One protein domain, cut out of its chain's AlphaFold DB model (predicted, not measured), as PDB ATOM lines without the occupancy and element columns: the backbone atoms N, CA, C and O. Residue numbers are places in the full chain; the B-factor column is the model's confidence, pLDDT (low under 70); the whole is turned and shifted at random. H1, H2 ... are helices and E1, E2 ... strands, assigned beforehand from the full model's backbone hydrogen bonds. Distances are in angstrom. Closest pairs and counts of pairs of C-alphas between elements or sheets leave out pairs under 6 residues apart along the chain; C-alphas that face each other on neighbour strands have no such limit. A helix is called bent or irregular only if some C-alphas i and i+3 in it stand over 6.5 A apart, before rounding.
ATOM      1  N   SER A  17      -6.374  45.752   4.456       43.06
ATOM      2  CA  SER A  17      -6.922  45.037   3.297       43.06
ATOM      3  C   SER A  17      -5.927  44.829   2.145       43.06
ATOM      4  O   SER A  17      -6.001  43.832   1.429       43.06
ATOM      5  N   ARG A  18      -4.956  45.730   1.958       48.12
ATOM      6  CA  ARG A  18      -4.023  45.665   0.815       48.12
ATOM      7  C   ARG A  18      -2.730  44.900   1.114       48.12
ATOM      8  O   ARG A  18      -2.146  44.288   0.223       48.12
ATOM      9  N   ALA A  19      -2.342  44.838   2.387       45.28
ATOM     10  CA  ALA A  19      -1.361  43.877   2.895       45.28
ATOM     11  C   ALA A  19      -1.802  42.427   2.630       45.28
ATOM     12  O   ALA A  19      -1.016  41.587   2.181       45.28
ATOM     13  N   GLN A  20      -3.091  42.159   2.844       52.53
ATOM     14  CA  GLN A  20      -3.716  40.882   2.512       52.53
ATOM     15  C   GLN A  20      -3.728  40.631   0.990       52.53
ATOM     16  O   GLN A  20      -3.510  39.504   0.554       52.53
ATOM     17  N   GLU A  21      -3.879  41.671   0.161       56.75
ATOM     18  CA  GLU A  21      -3.816  41.559  -1.307       56.75
ATOM     19  C   GLU A  21      -2.415  41.172  -1.828       56.75
ATOM     20  O   GLU A  21      -2.280  40.354  -2.738       56.75
ATOM     21  N   LEU A  22      -1.342  41.739  -1.267       54.41
ATOM     22  CA  LEU A  22       0.028  41.391  -1.674       54.41
ATOM     23  C   LEU A  22       0.419  39.985  -1.211       54.41
ATOM     24  O   LEU A  22       0.998  39.218  -1.983       54.41
ATOM     25  N   THR A  23       0.058  39.620   0.020       57.22
ATOM     26  CA  THR A  23       0.299  38.273   0.557       57.22
ATOM     27  C   THR A  23      -0.571  37.206  -0.114       57.22
ATOM     28  O   THR A  23      -0.176  36.039  -0.126       57.22
ATOM     29  N   SER A  24      -1.698  37.560  -0.743       62.62
ATOM     30  CA  SER A  24      -2.475  36.624  -1.569       62.62
ATOM     31  C   SER A  24      -1.845  36.377  -2.949       62.62
ATOM     32  O   SER A  24      -1.951  35.267  -3.469       62.62
ATOM     33  N   LYS A  25      -1.127  37.360  -3.516       67.12
ATOM     34  CA  LYS A  25      -0.513  37.288  -4.860       67.12
ATOM     35  C   LYS A  25       0.927  36.763  -4.873       67.12
ATOM     36  O   LYS A  25       1.342  36.134  -5.852       67.12
ATOM     37  N   PHE A  26       1.682  37.001  -3.803       76.00
ATOM     38  CA  PHE A  26       3.103  36.666  -3.723       76.00
ATOM     39  C   PHE A  26       3.424  35.724  -2.559       76.00
ATOM     40  O   PHE A  26       2.754  35.724  -1.526       76.00
ATOM     41  N   THR A  27       4.473  34.918  -2.726       75.38
ATOM     42  CA  THR A  27       5.105  34.141  -1.650       75.38
ATOM     43  C   THR A  27       6.432  34.794  -1.311       75.38
ATOM     44  O   THR A  27       7.264  34.952  -2.201       75.38
ATOM     45  N   ALA A  28       6.639  35.150  -0.047       71.56
ATOM     46  CA  ALA A  28       7.957  35.518   0.450       71.56
ATOM     47  C   ALA A  28       8.755  34.245   0.742       71.56
ATOM     48  O   ALA A  28       8.245  33.324   1.382       71.56
ATOM     49  N   VAL A  29       9.991  34.195   0.263       70.19
ATOM     50  CA  VAL A  29      10.954  33.164   0.634       70.19
ATOM     51  C   VAL A  29      12.142  33.843   1.282       70.19
ATOM     52  O   VAL A  29      12.809  34.658   0.648       70.19
ATOM     53  N   GLU A  30      12.399  33.481   2.531       69.56
ATOM     54  CA  GLU A  30      13.571  33.928   3.262       69.56
ATOM     55  C   GLU A  30      14.834  33.290   2.671       69.56
ATOM     56  O   GLU A  30      14.896  32.075   2.446       69.56
ATOM     57  N   VAL A  31      15.848  34.111   2.411       64.81
ATOM     58  CA  VAL A  31      17.171  33.657   1.989       64.81
ATOM     59  C   VAL A  31      18.256  34.261   2.868       64.81
ATOM     60  O   VAL A  31      18.254  35.451   3.169       64.81
ATOM     61  N   ASN A  32      19.222  33.424   3.242       64.25
ATOM     62  CA  ASN A  32      20.355  33.816   4.073       64.25
ATOM     63  C   ASN A  32      21.593  34.002   3.200       64.25
ATOM     64  O   ASN A  32      22.073  33.038   2.602       64.25
ATOM     65  N   LEU A  33      22.110  35.227   3.125       61.09
ATOM     66  CA  LEU A  33      23.347  35.511   2.405       61.09
ATOM     67  C   LEU A  33      24.060  36.727   2.989       61.09
ATOM     68  O   LEU A  33      23.464  37.792   3.122       61.09
ATOM     69  N   ASP A  34      25.359  36.601   3.236       55.78
ATOM     70  CA  ASP A  34      26.153  37.733   3.695       55.78
ATOM     71  C   ASP A  34      26.539  38.625   2.500       55.78
ATOM     72  O   ASP A  34      27.391  38.287   1.673       55.78
ATOM     73  N   GLY A  35      25.900  39.790   2.403       52.12
ATOM     74  CA  GLY A  35      26.275  40.855   1.473       52.12
ATOM     75  C   GLY A  35      27.304  41.797   2.098       52.12
ATOM     76  O   GLY A  35      27.208  42.118   3.283       52.12
ATOM     77  N   VAL A  36      28.279  42.261   1.308       51.09
ATOM     78  CA  VAL A  36      29.169  43.370   1.696       51.09
ATOM     79  C   VAL A  36      28.759  44.607   0.912       51.09
ATOM     80  O   VAL A  36      28.840  44.617  -0.318       51.09
ATOM     81  N   PHE A  37      28.366  45.654   1.630       49.53
ATOM     82  CA  PHE A  37      28.201  46.986   1.055       49.53
ATOM     83  C   PHE A  37      29.533  47.675   1.075       49.53
ATOM     84  O   PHE A  37      30.237  47.596   2.074       49.53
ATOM     85  N   ASN A  38      29.835  48.303  -0.057       46.62
ATOM     86  CA  ASN A  38      30.851  49.318  -0.263       46.62
ATOM     87  C   ASN A  38      31.836  49.482   0.899       46.62
ATOM     88  O   ASN A  38      31.533  50.026   1.953       46.62
ATOM     89  N   MET A 199      29.090  43.971   6.783       46.19
ATOM     90  CA  MET A 199      28.710  42.582   6.501       46.19
ATOM     91  C   MET A 199      27.337  42.367   7.124       46.19
ATOM     92  O   MET A 199      27.180  42.494   8.335       46.19
ATOM     93  N   TYR A 200      26.342  42.061   6.302       49.19
ATOM     94  CA  TYR A 200      25.038  41.657   6.814       49.19
ATOM     95  C   TYR A 200      25.142  40.206   7.246       49.19
ATOM     96  O   TYR A 200      24.990  39.324   6.415       49.19
ATOM     97  N   THR A 201      25.441  39.955   8.518       43.19
ATOM     98  CA  THR A 201      25.410  38.594   9.046       43.19
ATOM     99  C   THR A 201      23.963  38.187   9.256       43.19
ATOM    100  O   THR A 201      23.295  38.742  10.126       43.19
ATOM    101  N   LYS A 202      23.507  37.181   8.506       46.38
ATOM    102  CA  LYS A 202      22.315  36.393   8.867       46.38
ATOM    103  C   LYS A 202      20.980  37.163   8.915       46.38
ATOM    104  O   LYS A 202      20.080  36.760   9.646       46.38
ATOM    105  N   ASN A 203      20.832  38.226   8.122       52.16
ATOM    106  CA  ASN A 203      19.518  38.824   7.882       52.16
ATOM    107  C   ASN A 203      18.863  38.104   6.704       52.16
ATOM    108  O   ASN A 203      19.382  38.137   5.586       52.16
ATOM    109  N   GLY A 204      17.745  37.435   6.984       51.28
ATOM    110  CA  GLY A 204      16.900  36.817   5.980       51.28
ATOM    111  C   GLY A 204      16.349  37.883   5.044       51.28
ATOM    112  O   GLY A 204      15.446  38.627   5.418       51.28
ATOM    113  N   TYR A 205      16.901  37.983   3.836       62.12
ATOM    114  CA  TYR A 205      16.280  38.788   2.791       62.12
ATOM    115  C   TYR A 205      15.048  38.045   2.314       62.12
ATOM    116  O   TYR A 205      15.106  36.838   2.070       62.12
ATOM    117  N   ASN A 206      13.947  38.756   2.109       68.69
ATOM    118  CA  ASN A 206      12.837  38.163   1.390       68.69
ATOM    119  C   ASN A 206      13.123  38.220  -0.110       68.69
ATOM    120  O   ASN A 206      13.572  39.225  -0.653       68.69
ATOM    121  N   ILE A 207      12.841  37.123  -0.800       73.19
ATOM    122  CA  ILE A 207      12.615  37.127  -2.240       73.19
ATOM    123  C   ILE A 207      11.136  36.881  -2.432       73.19
ATOM    124  O   ILE A 207      10.599  35.880  -1.955       73.19
ATOM    125  N   TYR A 208      10.474  37.771  -3.159       78.75
ATOM    126  CA  TYR A 208       9.089  37.537  -3.526       78.75
ATOM    127  C   TYR A 208       9.016  36.714  -4.815       78.75
ATOM    128  O   TYR A 208       9.694  36.999  -5.806       78.75
ATOM    129  N   LEU A 209       8.174  35.684  -4.782       81.81
ATOM    130  CA  LEU A 209       7.785  34.840  -5.907       81.81
ATOM    131  C   LEU A 209       6.299  35.057  -6.227       81.81
ATOM    132  O   LEU A 209       5.513  35.414  -5.352       81.81
ATOM    133  N   ILE A 210       5.884  34.762  -7.456       85.19
ATOM    134  CA  ILE A 210       4.482  34.751  -7.894       85.19
ATOM    135  C   ILE A 210       3.853  33.395  -7.527       85.19
ATOM    136  O   ILE A 210       4.360  32.352  -7.942       85.19
ATOM    137  N   LYS A 211       2.754  33.393  -6.754       80.25
ATOM    138  CA  LYS A 211       2.088  32.161  -6.271       80.25
ATOM    139  C   LYS A 211       1.460  31.325  -7.387       80.25
ATOM    140  O   LYS A 211       1.542  30.100  -7.367       80.25
ATOM    141  N   SER A 212       0.838  31.982  -8.360       84.25
ATOM    142  CA  SER A 212       0.127  31.333  -9.466       84.25
ATOM    143  C   SER A 212       0.286  32.189 -10.725       84.25
ATOM    144  O   SER A 212      -0.569  33.030 -10.998       84.25
ATOM    145  N   PRO A 213       1.423  32.067 -11.439       86.69
ATOM    146  CA  PRO A 213       1.717  32.936 -12.571       86.69
ATOM    147  C   PRO A 213       0.779  32.644 -13.744       86.69
ATOM    148  O   PRO A 213       0.630  31.495 -14.159       86.69
ATOM    149  N   ALA A 214       0.193  33.698 -14.310       87.31
ATOM    150  CA  ALA A 214      -0.433  33.628 -15.630       87.31
ATOM    151  C   ALA A 214       0.631  33.427 -16.729       87.31
ATOM    152  O   ALA A 214       1.828  33.601 -16.477       87.31
ATOM    153  N   ALA A 215       0.219  33.073 -17.950       86.62
ATOM    154  CA  ALA A 215       1.137  32.751 -19.049       86.62
ATOM    155  C   ALA A 215       2.136  33.888 -19.334       86.62
ATOM    156  O   ALA A 215       3.338  33.664 -19.469       86.62
ATOM    157  N   GLU A 216       1.656  35.127 -19.310       85.19
ATOM    158  CA  GLU A 216       2.440  36.344 -19.501       85.19
ATOM    159  C   GLU A 216       3.398  36.666 -18.335       85.19
ATOM    160  O   GLU A 216       4.268  37.529 -18.456       85.19
ATOM    161  N   GLN A 217       3.269  35.968 -17.202       88.50
ATOM    162  CA  GLN A 217       4.068  36.167 -15.987       88.50
ATOM    163  C   GLN A 217       5.151  35.096 -15.804       88.50
ATOM    164  O   GLN A 217       5.981  35.220 -14.900       88.50
ATOM    165  N   ILE A 218       5.172  34.059 -16.651       90.81
ATOM    166  CA  ILE A 218       6.099  32.925 -16.534       90.81
ATOM    167  C   ILE A 218       7.556  33.394 -16.576       90.81
ATOM    168  O   ILE A 218       8.347  33.006 -15.720       90.81
ATOM    169  N   GLU A 219       7.910  34.284 -17.507       91.12
ATOM    170  CA  GLU A 219       9.280  34.810 -17.611       91.12
ATOM    171  C   GLU A 219       9.738  35.510 -16.325       91.12
ATOM    172  O   GLU A 219      10.869  35.317 -15.868       91.12
ATOM    173  N   LEU A 220       8.855  36.319 -15.731       92.62
ATOM    174  CA  LEU A 220       9.149  37.053 -14.504       92.62
ATOM    175  C   LEU A 220       9.260  36.101 -13.311       92.62
ATOM    176  O   LEU A 220      10.164  36.248 -12.489       92.62
ATOM    177  N   GLN A 221       8.388  35.095 -13.236       93.19
ATOM    178  CA  GLN A 221       8.477  34.068 -12.206       93.19
ATOM    179  C   GLN A 221       9.786  33.276 -12.306       93.19
ATOM    180  O   GLN A 221      10.424  33.013 -11.287       93.19
ATOM    181  N   GLU A 222      10.217  32.921 -13.516       94.56
ATOM    182  CA  GLU A 222      11.489  32.229 -13.714       94.56
ATOM    183  C   GLU A 222      12.681  33.100 -13.314       94.56
ATOM    184  O   GLU A 222      13.617  32.600 -12.694       94.56
ATOM    185  N   LEU A 223      12.638  34.414 -13.558       95.00
ATOM    186  CA  LEU A 223      13.644  35.336 -13.023       95.00
ATOM    187  C   LEU A 223      13.675  35.324 -11.480       95.00
ATOM    188  O   LEU A 223      14.754  35.204 -10.894       95.00
ATOM    189  N   CYS A 224      12.514  35.348 -10.816       90.75
ATOM    190  CA  CYS A 224      12.425  35.268  -9.352       90.75
ATOM    191  C   CYS A 224      12.999  33.944  -8.809       90.75
ATOM    192  O   CYS A 224      13.812  33.941  -7.882       90.75
ATOM    193  N   LYS A 225      12.666  32.810  -9.439       91.69
ATOM    194  CA  LYS A 225      13.233  31.498  -9.083       91.69
ATOM    195  C   LYS A 225      14.737  31.413  -9.350       91.69
ATOM    196  O   LYS A 225      15.458  30.803  -8.563       91.69
ATOM    197  N   ARG A 226      15.246  32.018 -10.433       92.12
ATOM    198  CA  ARG A 226      16.692  32.069 -10.727       92.12
ATOM    199  C   ARG A 226      17.457  32.832  -9.653       92.12
ATOM    200  O   ARG A 226      18.543  32.384  -9.275       92.12
ATOM    201  N   MET A 227      16.901  33.942  -9.169       89.31
ATOM    202  CA  MET A 227      17.452  34.705  -8.047       89.31
ATOM    203  C   MET A 227      17.514  33.833  -6.788       89.31
ATOM    204  O   MET A 227      18.599  33.632  -6.242       89.31
ATOM    205  N   GLN A 228      16.386  33.231  -6.398       86.81
ATOM    206  CA  GLN A 228      16.297  32.341  -5.236       86.81
ATOM    207  C   GLN A 228      17.288  31.177  -5.321       86.81
ATOM    208  O   GLN A 228      18.070  30.951  -4.400       86.81
ATOM    209  N   LYS A 229      17.304  30.459  -6.449       86.56
ATOM    210  CA  LYS A 229      18.229  29.345  -6.678       86.56
ATOM    211  C   LYS A 229      19.678  29.809  -6.588       86.56
ATOM    212  O   LYS A 229      20.477  29.143  -5.947       86.56
ATOM    213  N   THR A 230      20.017  30.938  -7.212       83.38
ATOM    214  CA  THR A 230      21.386  31.474  -7.195       83.38
ATOM    215  C   THR A 230      21.849  31.765  -5.774       83.38
ATOM    216  O   THR A 230      22.932  31.323  -5.402       83.38
ATOM    217  N   ILE A 231      21.014  32.423  -4.968       79.31
ATOM    218  CA  ILE A 231      21.345  32.737  -3.578       79.31
ATOM    219  C   ILE A 231      21.444  31.453  -2.737       79.31
ATOM    220  O   ILE A 231      22.455  31.238  -2.072       79.31
ATOM    221  N   ASN A 232      20.476  30.539  -2.849       77.44
ATOM    222  CA  ASN A 232      20.477  29.281  -2.091       77.44
ATOM    223  C   ASN A 232      21.663  28.366  -2.441       77.44
ATOM    224  O   ASN A 232      22.190  27.679  -1.570       77.44
ATOM    225  N   THR A 233      22.123  28.369  -3.698       75.81
ATOM    226  CA  THR A 233      23.291  27.570  -4.120       75.81
ATOM    227  C   THR A 233      24.611  28.054  -3.527       75.81
ATOM    228  O   THR A 233      25.614  27.352  -3.628       75.81
ATOM    229  N   TRP A 234      24.640  29.238  -2.913       73.31
ATOM    230  CA  TRP A 234      25.840  29.774  -2.276       73.31
ATOM    231  C   TRP A 234      25.990  29.375  -0.808       73.31
ATOM    232  O   TRP A 234      27.057  29.607  -0.251       73.31
ATOM    233  N   GLY A 235      24.996  28.686  -0.238       57.31
ATOM    234  CA  GLY A 235      25.053  28.076   1.088       57.31
ATOM    235  C   GLY A 235      24.934  29.072   2.260       57.31
ATOM    236  O   GLY A 235      25.318  30.231   2.132       57.31
ATOM    237  N   PRO A 236      24.432  28.624   3.429       55.41
ATOM    238  CA  PRO A 236      24.227  29.465   4.617       55.41
ATOM    239  C   PRO A 236      25.490  29.681   5.481       55.41
ATOM    240  O   PRO A 236      25.439  30.402   6.475       55.41
ATOM    241  N   LEU A 237      26.626  29.060   5.142       46.62
ATOM    242  CA  LEU A 237      27.880  29.149   5.905       46.62
ATOM    243  C   LEU A 237      28.751  30.306   5.392       46.62
ATOM    244  O   LEU A 237      29.674  30.086   4.617       46.62
ATOM    245  N   ALA A 238      28.425  31.532   5.811       52.00
ATOM    246  CA  ALA A 238      29.289  32.722   5.796       52.00
ATOM    247  C   ALA A 238      30.223  32.883   4.573       52.00
ATOM    248  O   ALA A 238      31.420  33.158   4.719       52.00
ATOM    249  N   ILE A 239      29.712  32.704   3.345       52.34
ATOM    250  CA  ILE A 239      30.532  32.932   2.151       52.34
ATOM    251  C   ILE A 239      30.447  34.400   1.746       52.34
ATOM    252  O   ILE A 239      29.433  34.861   1.229       52.34
ATOM    253  N   ARG A 240      31.562  35.118   1.906       57.47
ATOM    254  CA  ARG A 240      31.747  36.462   1.342       57.47
ATOM    255  C   ARG A 240      31.533  36.424  -0.174       57.47
ATOM    256  O   ARG A 240      32.120  35.591  -0.866       57.47
ATOM    257  N   LEU A 241      30.731  37.348  -0.701       64.62
ATOM    258  CA  LEU A 241      30.551  37.476  -2.145       64.62
ATOM    259  C   LEU A 241      31.867  37.895  -2.813       64.62
ATOM    260  O   LEU A 241      32.457  38.914  -2.461       64.62
ATOM    261  N   ASN A 242      32.324  37.087  -3.769       70.12
ATOM    262  CA  ASN A 242      33.425  37.431  -4.662       70.12
ATOM    263  C   ASN A 242      32.899  38.219  -5.880       70.12
ATOM    264  O   ASN A 242      31.684  38.322  -6.079       70.12
ATOM    265  N   GLY A 243      33.811  38.748  -6.703       74.31
ATOM    266  CA  GLY A 243      33.457  39.578  -7.863       74.31
ATOM    267  C   GLY A 243      32.477  38.905  -8.830       74.31
ATOM    268  O   GLY A 243      31.529  39.543  -9.282       74.31
ATOM    269  N   ASP A 244      32.618  37.600  -9.071       79.94
ATOM    270  CA  ASP A 244      31.733  36.859  -9.981       79.94
ATOM    271  C   ASP A 244      30.301  36.752  -9.447       79.94
ATOM    272  O   ASP A 244      29.323  36.941 -10.178       79.94
ATOM    273  N   ARG A 245      30.151  36.463  -8.149       79.62
ATOM    274  CA  ARG A 245      28.836  36.383  -7.499       79.62
ATOM    275  C   ARG A 245      28.165  37.753  -7.445       79.62
ATOM    276  O   ARG A 245      26.967  37.849  -7.714       79.62
ATOM    277  N   GLN A 246      28.939  38.803  -7.169       78.25
ATOM    278  CA  GLN A 246      28.464  40.185  -7.232       78.25
ATOM    279  C   GLN A 246      27.993  40.545  -8.646       78.25
ATOM    280  O   GLN A 246      26.872  41.021  -8.810       78.25
ATOM    281  N   ALA A 247      28.784  40.239  -9.677       85.12
ATOM    282  CA  ALA A 247      28.425  40.501 -11.069       85.12
ATOM    283  C   ALA A 247      27.139  39.768 -11.486       85.12
ATOM    284  O   ALA A 247      26.274  40.351 -12.145       85.12
ATOM    285  N   LYS A 248      26.965  38.511 -11.053       89.44
ATOM    286  CA  LYS A 248      25.752  37.730 -11.334       89.44
ATOM    287  C   LYS A 248      24.500  38.367 -10.729       89.44
ATOM    288  O   LYS A 248      23.483  38.464 -11.416       89.44
ATOM    289  N   LEU A 249      24.569  38.824  -9.478       87.19
ATOM    290  CA  LEU A 249      23.468  39.547  -8.835       87.19
ATOM    291  C   LEU A 249      23.217  40.908  -9.490       87.19
ATOM    292  O   LEU A 249      22.065  41.261  -9.722       87.19
ATOM    293  N   GLY A 250      24.276  41.636  -9.852       88.50
ATOM    294  CA  GLY A 250      24.166  42.916 -10.549       88.50
ATOM    295  C   GLY A 250      23.416  42.780 -11.875       88.50
ATOM    296  O   GLY A 250      22.498  43.546 -12.151       88.50
ATOM    297  N   LYS A 251      23.723  41.733 -12.652       94.12
ATOM    298  CA  LYS A 251      22.999  41.425 -13.892       94.12
ATOM    299  C   LYS A 251      21.517  41.122 -13.641       94.12
ATOM    300  O   LYS A 251      20.664  41.618 -14.370       94.12
ATOM    301  N   MET A 252      21.197  40.347 -12.602       94.19
ATOM    302  CA  MET A 252      19.799  40.071 -12.237       94.19
ATOM    303  C   MET A 252      19.046  41.339 -11.822       94.19
ATOM    304  O   MET A 252      17.873  41.480 -12.165       94.19
ATOM    305  N   ALA A 253      19.707  42.278 -11.135       92.94
ATOM    306  CA  ALA A 253      19.110  43.569 -10.802       92.94
ATOM    307  C   ALA A 253      18.686  44.329 -12.070       92.94
ATOM    308  O   ALA A 253      17.551  44.796 -12.163       92.94
ATOM    309  N   ASP A 254      19.561  44.386 -13.077       95.44
ATOM    310  CA  ASP A 254      19.267  45.042 -14.354       95.44
ATOM    311  C   ASP A 254      18.162  44.300 -15.151       95.44
ATOM    312  O   ASP A 254      17.321  44.944 -15.791       95.44
ATOM    313  N   GLU A 255      18.089  42.963 -15.065       96.88
ATOM    314  CA  GLU A 255      16.995  42.153 -15.638       96.88
ATOM    315  C   GLU A 255      15.635  42.511 -15.006       96.88
ATOM    316  O   GLU A 255      14.661  42.753 -15.727       96.88
ATOM    317  N   PHE A 256      15.560  42.624 -13.676       95.88
ATOM    318  CA  PHE A 256      14.334  43.030 -12.978       95.88
ATOM    319  C   PHE A 256      13.912  44.464 -13.318       95.88
ATOM    320  O   PHE A 256      12.729  44.727 -13.547       95.88
ATOM    321  N   VAL A 257      14.859  45.401 -13.393       94.94
ATOM    322  CA  VAL A 257      14.581  46.797 -13.778       94.94
ATOM    323  C   VAL A 257      14.088  46.888 -15.217       94.94
ATOM    324  O   VAL A 257      13.201  47.681 -15.524       94.94
ATOM    325  N   SER A 258      14.622  46.060 -16.110       94.81
ATOM    326  CA  SER A 258      14.137  45.978 -17.488       94.81
ATOM    327  C   SER A 258      12.709  45.425 -17.532       94.81
ATOM    328  O   SER A 258      11.848  45.988 -18.211       94.81
ATOM    329  N   ALA A 259      12.415  44.386 -16.743       93.12
ATOM    330  CA  ALA A 259      11.067  43.838 -16.618       93.12
ATOM    331  C   ALA A 259      10.068  44.866 -16.056       93.12
ATOM    332  O   ALA A 259       8.958  44.975 -16.572       93.12
ATOM    333  N   SER A 260      10.462  45.670 -15.060       91.12
ATOM    334  CA  SER A 260       9.591  46.692 -14.452       91.12
ATOM    335  C   SER A 260       9.174  47.805 -15.422       91.12
ATOM    336  O   SER A 260       8.168  48.478 -15.182       91.12
ATOM    337  N   LYS A 261       9.910  47.988 -16.526       91.25
ATOM    338  CA  LYS A 261       9.641  48.989 -17.568       91.25
ATOM    339  C   LYS A 261       8.729  48.483 -18.692       91.25
ATOM    340  O   LYS A 261       8.288  49.310 -19.487       91.25
ATOM    341  N   LYS A 262       8.390  47.184 -18.753       89.81
ATOM    342  CA  LYS A 262       7.484  46.633 -19.783       89.81
ATOM    343  C   LYS A 262       6.142  47.390 -19.789       89.81
ATOM    344  O   LYS A 262       5.519  47.603 -18.743       89.81
ATOM    345  N   THR A 263       5.698  47.835 -20.964       86.50
ATOM    346  CA  THR A 263       4.403  48.516 -21.141       86.50
ATOM    347  C   THR A 263       3.263  47.579 -20.744       86.50
ATOM    348  O   THR A 263       3.320  46.387 -21.022       86.50
ATOM    349  N   GLY A 264       2.248  48.097 -20.049       82.69
ATOM    350  CA  GLY A 264       1.099  47.295 -19.611       82.69
ATOM    351  C   GLY A 264       1.349  46.380 -18.405       82.69
ATOM    352  O   GLY A 264       0.412  45.736 -17.953       82.69
ATOM    353  N   LEU A 265       2.567  46.342 -17.837       83.88
ATOM    354  CA  LEU A 265       2.823  45.560 -16.624       83.88
ATOM    355  C   LEU A 265       2.010  46.123 -15.433       83.88
ATOM    356  O   LEU A 265       2.189  47.309 -15.117       83.88
ATOM    357  N   PRO A 266       1.176  45.301 -14.762       82.12
ATOM    358  CA  PRO A 266       0.428  45.694 -13.570       82.12
ATOM    359  C   PRO A 266       1.322  46.250 -12.454       82.12
ATOM    360  O   PRO A 266       2.454  45.798 -12.264       82.12
ATOM    361  N   GLU A 267       0.811  47.207 -11.675       78.50
ATOM    362  CA  GLU A 267       1.587  47.880 -10.621       78.50
ATOM    363  C   GLU A 267       2.132  46.917  -9.559       78.50
ATOM    364  O   GLU A 267       3.271  47.073  -9.130       78.50
ATOM    365  N   ASN A 268       1.383  45.873  -9.188       73.69
ATOM    366  CA  ASN A 268       1.848  44.854  -8.242       73.69
ATOM    367  C   ASN A 268       3.043  44.047  -8.785       73.69
ATOM    368  O   ASN A 268       3.905  43.630  -8.016       73.69
ATOM    369  N   LEU A 269       3.136  43.844 -10.102       83.25
ATOM    370  CA  LEU A 269       4.294  43.186 -10.715       83.25
ATOM    371  C   LEU A 269       5.468  44.156 -10.897       83.25
ATOM    372  O   LEU A 269       6.617  43.756 -10.729       83.25
ATOM    373  N   ARG A 270       5.213  45.447 -11.154       84.94
ATOM    374  CA  ARG A 270       6.267  46.482 -11.095       84.94
ATOM    375  C   ARG A 270       6.864  46.589  -9.694       84.94
ATOM    376  O   ARG A 270       8.080  46.698  -9.560       84.94
ATOM    377  N   PHE A 271       6.011  46.510  -8.675       79.44
ATOM    378  CA  PHE A 271       6.388  46.450  -7.266       79.44
ATOM    379  C   PHE A 271       7.326  45.268  -6.991       79.44
ATOM    380  O   PHE A 271       8.420  45.475  -6.470       79.44
ATOM    381  N   LEU A 272       6.943  44.061  -7.425       83.38
ATOM    382  CA  LEU A 272       7.762  42.853  -7.306       83.38
ATOM    383  C   LEU A 272       9.151  43.043  -7.935       83.38
ATOM    384  O   LEU A 272      10.169  42.767  -7.300       83.38
ATOM    385  N   CYS A 273       9.190  43.546  -9.173       88.88
ATOM    386  CA  CYS A 273      10.436  43.768  -9.898       88.88
ATOM    387  C   CYS A 273      11.363  44.746  -9.170       88.88
ATOM    388  O   CYS A 273      12.545  44.463  -9.028       88.88
ATOM    389  N   LEU A 274      10.851  45.894  -8.716       85.19
ATOM    390  CA  LEU A 274      11.684  46.917  -8.074       85.19
ATOM    391  C   LEU A 274      12.210  46.469  -6.706       85.19
ATOM    392  O   LEU A 274      13.364  46.753  -6.387       85.19
ATOM    393  N   TYR A 275      11.417  45.720  -5.937       81.25
ATOM    394  CA  TYR A 275      11.889  45.142  -4.681       81.25
ATOM    395  C   TYR A 275      12.995  44.107  -4.926       81.25
ATOM    396  O   TYR A 275      14.101  44.264  -4.409       81.25
ATOM    397  N   ASN A 276      12.759  43.100  -5.774       85.75
ATOM    398  CA  ASN A 276      13.772  42.074  -6.046       85.75
ATOM    399  C   ASN A 276      15.027  42.680  -6.712       85.75
ATOM    400  O   ASN A 276      16.148  42.275  -6.395       85.75
ATOM    401  N   ALA A 277      14.870  43.707  -7.561       89.06
ATOM    402  CA  ALA A 277      15.988  44.483  -8.099       89.06
ATOM    403  C   ALA A 277      16.803  45.160  -6.994       89.06
ATOM    404  O   ALA A 277      18.031  45.129  -7.050       89.06
ATOM    405  N   SER A 278      16.140  45.755  -5.995       81.31
ATOM    406  CA  SER A 278      16.821  46.394  -4.867       81.31
ATOM    407  C   SER A 278      17.647  45.386  -4.073       81.31
ATOM    408  O   SER A 278      18.816  45.645  -3.829       81.31
ATOM    409  N   VAL A 279      17.108  44.194  -3.793       78.81
ATOM    410  CA  VAL A 279      17.822  43.123  -3.079       78.81
ATOM    411  C   VAL A 279      19.016  42.613  -3.897       78.81
ATOM    412  O   VAL A 279      20.110  42.456  -3.360       78.81
ATOM    413  N   CYS A 280      18.859  42.397  -5.208       83.31
ATOM    414  CA  CYS A 280      19.974  42.008  -6.079       83.31
ATOM    415  C   CYS A 280      21.063  43.087  -6.151       83.31
ATOM    416  O   CYS A 280      22.246  42.782  -5.995       83.31
ATOM    417  N   ALA A 281      20.673  44.344  -6.378       80.94
ATOM    418  CA  ALA A 281      21.595  45.473  -6.448       80.94
ATOM    419  C   ALA A 281      22.322  45.658  -5.116       80.94
ATOM    420  O   ALA A 281      23.539  45.844  -5.113       80.94
ATOM    421  N   LEU A 282      21.593  45.502  -4.007       75.69
ATOM    422  CA  LEU A 282      22.134  45.480  -2.661       75.69
ATOM    423  C   LEU A 282      23.219  44.402  -2.626       75.69
ATOM    424  O   LEU A 282      24.404  44.723  -2.629       75.69
ATOM    425  N   LEU A 283      22.859  43.125  -2.690       75.19
ATOM    426  CA  LEU A 283      23.813  42.023  -2.536       75.19
ATOM    427  C   LEU A 283      25.002  42.089  -3.524       75.19
ATOM    428  O   LEU A 283      26.096  41.635  -3.201       75.19
ATOM    429  N   SER A 284      24.842  42.704  -4.698       76.06
ATOM    430  CA  SER A 284      25.930  42.922  -5.667       76.06
ATOM    431  C   SER A 284      26.938  44.029  -5.313       76.06
ATOM    432  O   SER A 284      27.904  44.224  -6.047       76.06
ATOM    433  N   GLY A 285      26.725  44.775  -4.227       69.50
ATOM    434  CA  GLY A 285      27.533  45.940  -3.850       69.50
ATOM    435  C   GLY A 285      27.153  47.235  -4.583       69.50
ATOM    436  O   GLY A 285      27.774  48.272  -4.353       69.50
ATOM    437  N   GLN A 286      26.112  47.219  -5.422       73.94
ATOM    438  CA  GLN A 286      25.598  48.378  -6.161       73.94
ATOM    439  C   GLN A 286      24.624  49.193  -5.292       73.94
ATOM    440  O   GLN A 286      23.453  49.361  -5.630       73.94
ATOM    441  N   GLY A 287      25.102  49.687  -4.145       70.62
ATOM    442  CA  GLY A 287      24.255  50.315  -3.121       70.62
ATOM    443  C   GLY A 287      23.413  51.494  -3.622       70.62
ATOM    444  O   GLY A 287      22.263  51.637  -3.219       70.62
ATOM    445  N   ASP A 288      23.943  52.298  -4.541       69.94
ATOM    446  CA  ASP A 288      23.254  53.492  -5.045       69.94
ATOM    447  C   ASP A 288      22.074  53.109  -5.952       69.94
ATOM    448  O   ASP A 288      20.969  53.633  -5.803       69.94
ATOM    449  N   LYS A 289      22.270  52.099  -6.812       78.62
ATOM    450  CA  LYS A 289      21.190  51.471  -7.588       78.62
ATOM    451  C   LYS A 289      20.165  50.803  -6.676       78.62
ATOM    452  O   LYS A 289      18.968  50.915  -6.906       78.62
ATOM    453  N   ALA A 290      20.622  50.121  -5.627       75.38
ATOM    454  CA  ALA A 290      19.738  49.450  -4.681       75.38
ATOM    455  C   ALA A 290      18.780  50.441  -4.005       75.38
ATOM    456  O   ALA A 290      17.574  50.207  -3.965       75.38
ATOM    457  N   VAL A 291      19.313  51.588  -3.572       70.56
ATOM    458  CA  VAL A 291      18.539  52.725  -3.066       70.56
ATOM    459  C   VAL A 291      17.566  53.266  -4.118       70.56
ATOM    460  O   VAL A 291      16.395  53.485  -3.810       70.56
ATOM    461  N   GLU A 292      18.015  53.486  -5.356       77.00
ATOM    462  CA  GLU A 292      17.162  53.991  -6.439       77.00
ATOM    463  C   GLU A 292      15.953  53.074  -6.679       77.00
ATOM    464  O   GLU A 292      14.805  53.533  -6.718       77.00
ATOM    465  N   TYR A 293      16.199  51.766  -6.791       82.06
ATOM    466  CA  TYR A 293      15.164  50.765  -7.040       82.06
ATOM    467  C   TYR A 293      14.209  50.650  -5.853       82.06
ATOM    468  O   TYR A 293      12.989  50.614  -6.046       82.06
ATOM    469  N   TYR A 294      14.745  50.697  -4.632       74.56
ATOM    470  CA  TYR A 294      13.947  50.707  -3.413       74.56
ATOM    471  C   TYR A 294      13.055  51.958  -3.312       74.56
ATOM    472  O   TYR A 294      11.868  51.867  -3.004       74.56
ATOM    473  N   ASN A 295      13.568  53.137  -3.661       68.12
ATOM    474  CA  ASN A 295      12.773  54.365  -3.715       68.12
ATOM    475  C   ASN A 295      11.681  54.306  -4.790       68.12
ATOM    476  O   ASN A 295      10.581  54.828  -4.595       68.12
ATOM    477  N   GLY A 296      11.959  53.659  -5.925       71.12
ATOM    478  CA  GLY A 296      10.944  53.334  -6.926       71.12
ATOM    479  C   GLY A 296       9.829  52.459  -6.346       71.12
ATOM    480  O   GLY A 296       8.651  52.773  -6.520       71.12
ATOM    481  N   TYR A 297      10.202  51.420  -5.596       70.44
ATOM    482  CA  TYR A 297       9.282  50.562  -4.846       70.44
ATOM    483  C   TYR A 297       8.416  51.370  -3.857       70.44
ATOM    484  O   TYR A 297       7.187  51.287  -3.920       70.44
ATOM    485  N   ILE A 298       9.017  52.235  -3.029       65.44
ATOM    486  CA  ILE A 298       8.285  53.071  -2.061       65.44
ATOM    487  C   ILE A 298       7.309  54.025  -2.754       65.44
ATOM    488  O   ILE A 298       6.183  54.186  -2.291       65.44
ATOM    489  N   LYS A 299       7.688  54.641  -3.881       67.38
ATOM    490  CA  LYS A 299       6.797  55.550  -4.626       67.38
ATOM    491  C   LYS A 299       5.549  54.844  -5.152       67.38
ATOM    492  O   LYS A 299       4.473  55.443  -5.148       67.38
ATOM    493  N   ILE A 300       5.675  53.594  -5.602       63.19
ATOM    494  CA  ILE A 300       4.516  52.773  -5.985       63.19
ATOM    495  C   ILE A 300       3.669  52.471  -4.740       63.19
ATOM    496  O   ILE A 300       2.453  52.640  -4.775       63.19
ATOM    497  N   ASN A 301       4.311  52.130  -3.618       59.34
ATOM    498  CA  ASN A 301       3.652  51.837  -2.341       59.34
ATOM    499  C   ASN A 301       2.828  53.028  -1.802       59.34
ATOM    500  O   ASN A 301       1.674  52.869  -1.407       59.34
ATOM    501  N   GLN A 302       3.396  54.238  -1.859       52.50
ATOM    502  CA  GLN A 302       2.753  55.487  -1.436       52.50
ATOM    503  C   GLN A 302       1.542  55.838  -2.306       52.50
ATOM    504  O   GLN A 302       0.486  56.171  -1.777       52.50
ATOM    505  N   LYS A 303       1.662  55.722  -3.637       56.62
ATOM    506  CA  LYS A 303       0.526  55.926  -4.555       56.62
ATOM    507  C   LYS A 303      -0.597  54.915  -4.328       56.62
ATOM    508  O   LYS A 303      -1.761  55.242  -4.536       56.62
ATOM    509  N   ALA A 304      -0.249  53.708  -3.890       46.97
ATOM    510  CA  ALA A 304      -1.196  52.636  -3.616       46.97
ATOM    511  C   ALA A 304      -1.850  52.713  -2.220       46.97
ATOM    512  O   ALA A 304      -2.730  51.895  -1.935       46.97
ATOM    513  N   GLY A 305      -1.450  53.666  -1.364       40.41
ATOM    514  CA  GLY A 305      -1.975  53.823  -0.001       40.41
ATOM    515  C   GLY A 305      -1.563  52.697   0.955       40.41
ATOM    516  O   GLY A 305      -2.273  52.415   1.919       40.41
ATOM    517  N   VAL A 306      -0.451  52.016   0.674       38.59
ATOM    518  CA  VAL A 306       0.030  50.887   1.475       38.59
ATOM    519  C   VAL A 306       1.037  51.399   2.513       38.59
ATOM    520  O   VAL A 306       1.992  52.096   2.160       38.59
ATOM    521  N   PRO A 307       0.855  51.072   3.801       37.28
ATOM    522  CA  PRO A 307       1.767  51.480   4.864       37.28
ATOM    523  C   PRO A 307       3.146  50.838   4.693       37.28
ATOM    524  O   PRO A 307       3.286  49.681   4.301       37.28
ATOM    525  N   ILE A 308       4.180  51.553   5.125       41.53
ATOM    526  CA  ILE A 308       5.542  51.012   5.251       41.53
ATOM    527  C   ILE A 308       5.593  49.882   6.306       41.53
ATOM    528  O   ILE A 308       6.477  49.038   6.255       41.53
ATOM    529  N   ARG A 309       4.594  49.783   7.203       33.66
ATOM    530  CA  ARG A 309       4.488  48.782   8.291       33.66
ATOM    531  C   ARG A 309       4.397  47.309   7.868       33.66
ATOM    532  O   ARG A 309       4.505  46.447   8.735       33.66
ATOM    533  N   LEU A 310       4.277  46.983   6.579       36.16
ATOM    534  CA  LEU A 310       4.547  45.610   6.117       36.16
ATOM    535  C   LEU A 310       6.039  45.225   6.219       36.16
ATOM    536  O   LEU A 310       6.374  44.065   6.012       36.16
ATOM    537  N   ALA A 311       6.905  46.172   6.599       38.72
ATOM    538  CA  ALA A 311       8.317  45.992   6.934       38.72
ATOM    539  C   ALA A 311       8.588  45.573   8.401       38.72
ATOM    540  O   ALA A 311       9.740  45.571   8.824       38.72
ATOM    541  N   ASN A 312       7.566  45.208   9.190       33.88
ATOM    542  CA  ASN A 312       7.726  44.776  10.595       33.88
ATOM    543  C   ASN A 312       8.227  43.322  10.768       33.88
ATOM    544  O   ASN A 312       7.976  42.680  11.783       33.88
ATOM    545  N   ASN A 313       8.944  42.788   9.785       36.53
ATOM    546  CA  ASN A 313       9.673  41.521   9.856       36.53
ATOM    547  C   ASN A 313      10.963  41.703   9.027       36.53
ATOM    548  O   ASN A 313      10.886  42.491   8.090       36.53
TER     549      ASN A 313
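AT A GLANCE: This is residues 17 to 38 and 199 to 313 of the 344 residues of an uncharacterized protein of Chitinophaga sancti (UniProt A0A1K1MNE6). Look for a two-stranded ribbon, E1 and E2, laid over H2 and H4 on one side of an up-and-down bundle of three helices, H2, H3 and H4, in which each helix runs against the one before. H5 packs along H4, while the short helices H1 and H6 lie loosely at the rim. The 137 printed residues hold six named helices and two named strands in the order H1 E1 E2 H2 H3 H4 H5 H6, mostly helix; the sheet, order E1 - E2, is antiparallel. The whole is compact, with a radius of gyration of the C-alphas of 14.4 A, and spans 38 by 31 by 25 A.

HOW THE PARTS SIT: Begin with E1, residues 26 to 32, and E2, residues 204 to 210, antiparallel at 150 degrees; N 29 and O 207, 2.9 A apart, are within hydrogen-bond range, as are N 209 and O 27, 2.8 A. Next find H2, residues 215 to 232: the closest C-alphas of E2 and H2, those of Leu 209 and Cys 224, are 5.8 A apart. H4, residues 267 to 283, comes to 6.3 A from E2 at the C-alphas of Ile 207 and Asn 276. H3, residues 243 to 260, forms helical hairpins with both: residues 220 to 227 alone of H2 touch it, closest at the C-alphas of Met 227 and Met 252, 7.2 A, and H4 touches it at Ala 253 and Ala 277, 4.2 A between C-alphas. H5, residues 287 to 303, makes a hairpin with H4, a shallow tilt of 22 degrees, opposite ways; the C-alphas of Ser 278 and Ala 290 are closest, 4.2 A. H1, residues 17 to 25, and H6, residues 308 to 311, are close but not clearly touching, 6.9 A between the C-alphas of Ala 19 and Leu 310. H2 and H5 are apart. Every O i to N i+4 pair is within hydrogen-bond range in H1, H3, H4 and H5; H2 has 12 of 14, and H6 is too short for such a pair.

IN THESE COORDINATES: Find C-alpha 26 at (3.103, 36.666, -3.723); from there E1 runs 19.1 A, and E2 measures 18.7 A. H2 starts at C-alpha 215, (1.137, 32.751, -19.049), and runs 26.0 A; it is irregular, with C-alphas 216 and 219 7.3 A apart. H3 measures 25.8 A, and H4 and H5 24.4 A each. H5 ends at C-alpha 303, (0.526, 55.926, -4.555).

THE WHOLE: The C-alphas of Ser 17 and Gly 243, 42.2 A apart, are the farthest apart. Residues 39 to 198 are not printed; C-alphas 38 and 199 are 9.8 A apart across this cut. Of the links printed whole, none is long. The mean pLDDT of the printed part is 72.0; residues 17 to 25 and 298 to 313 are among the 52 under 70.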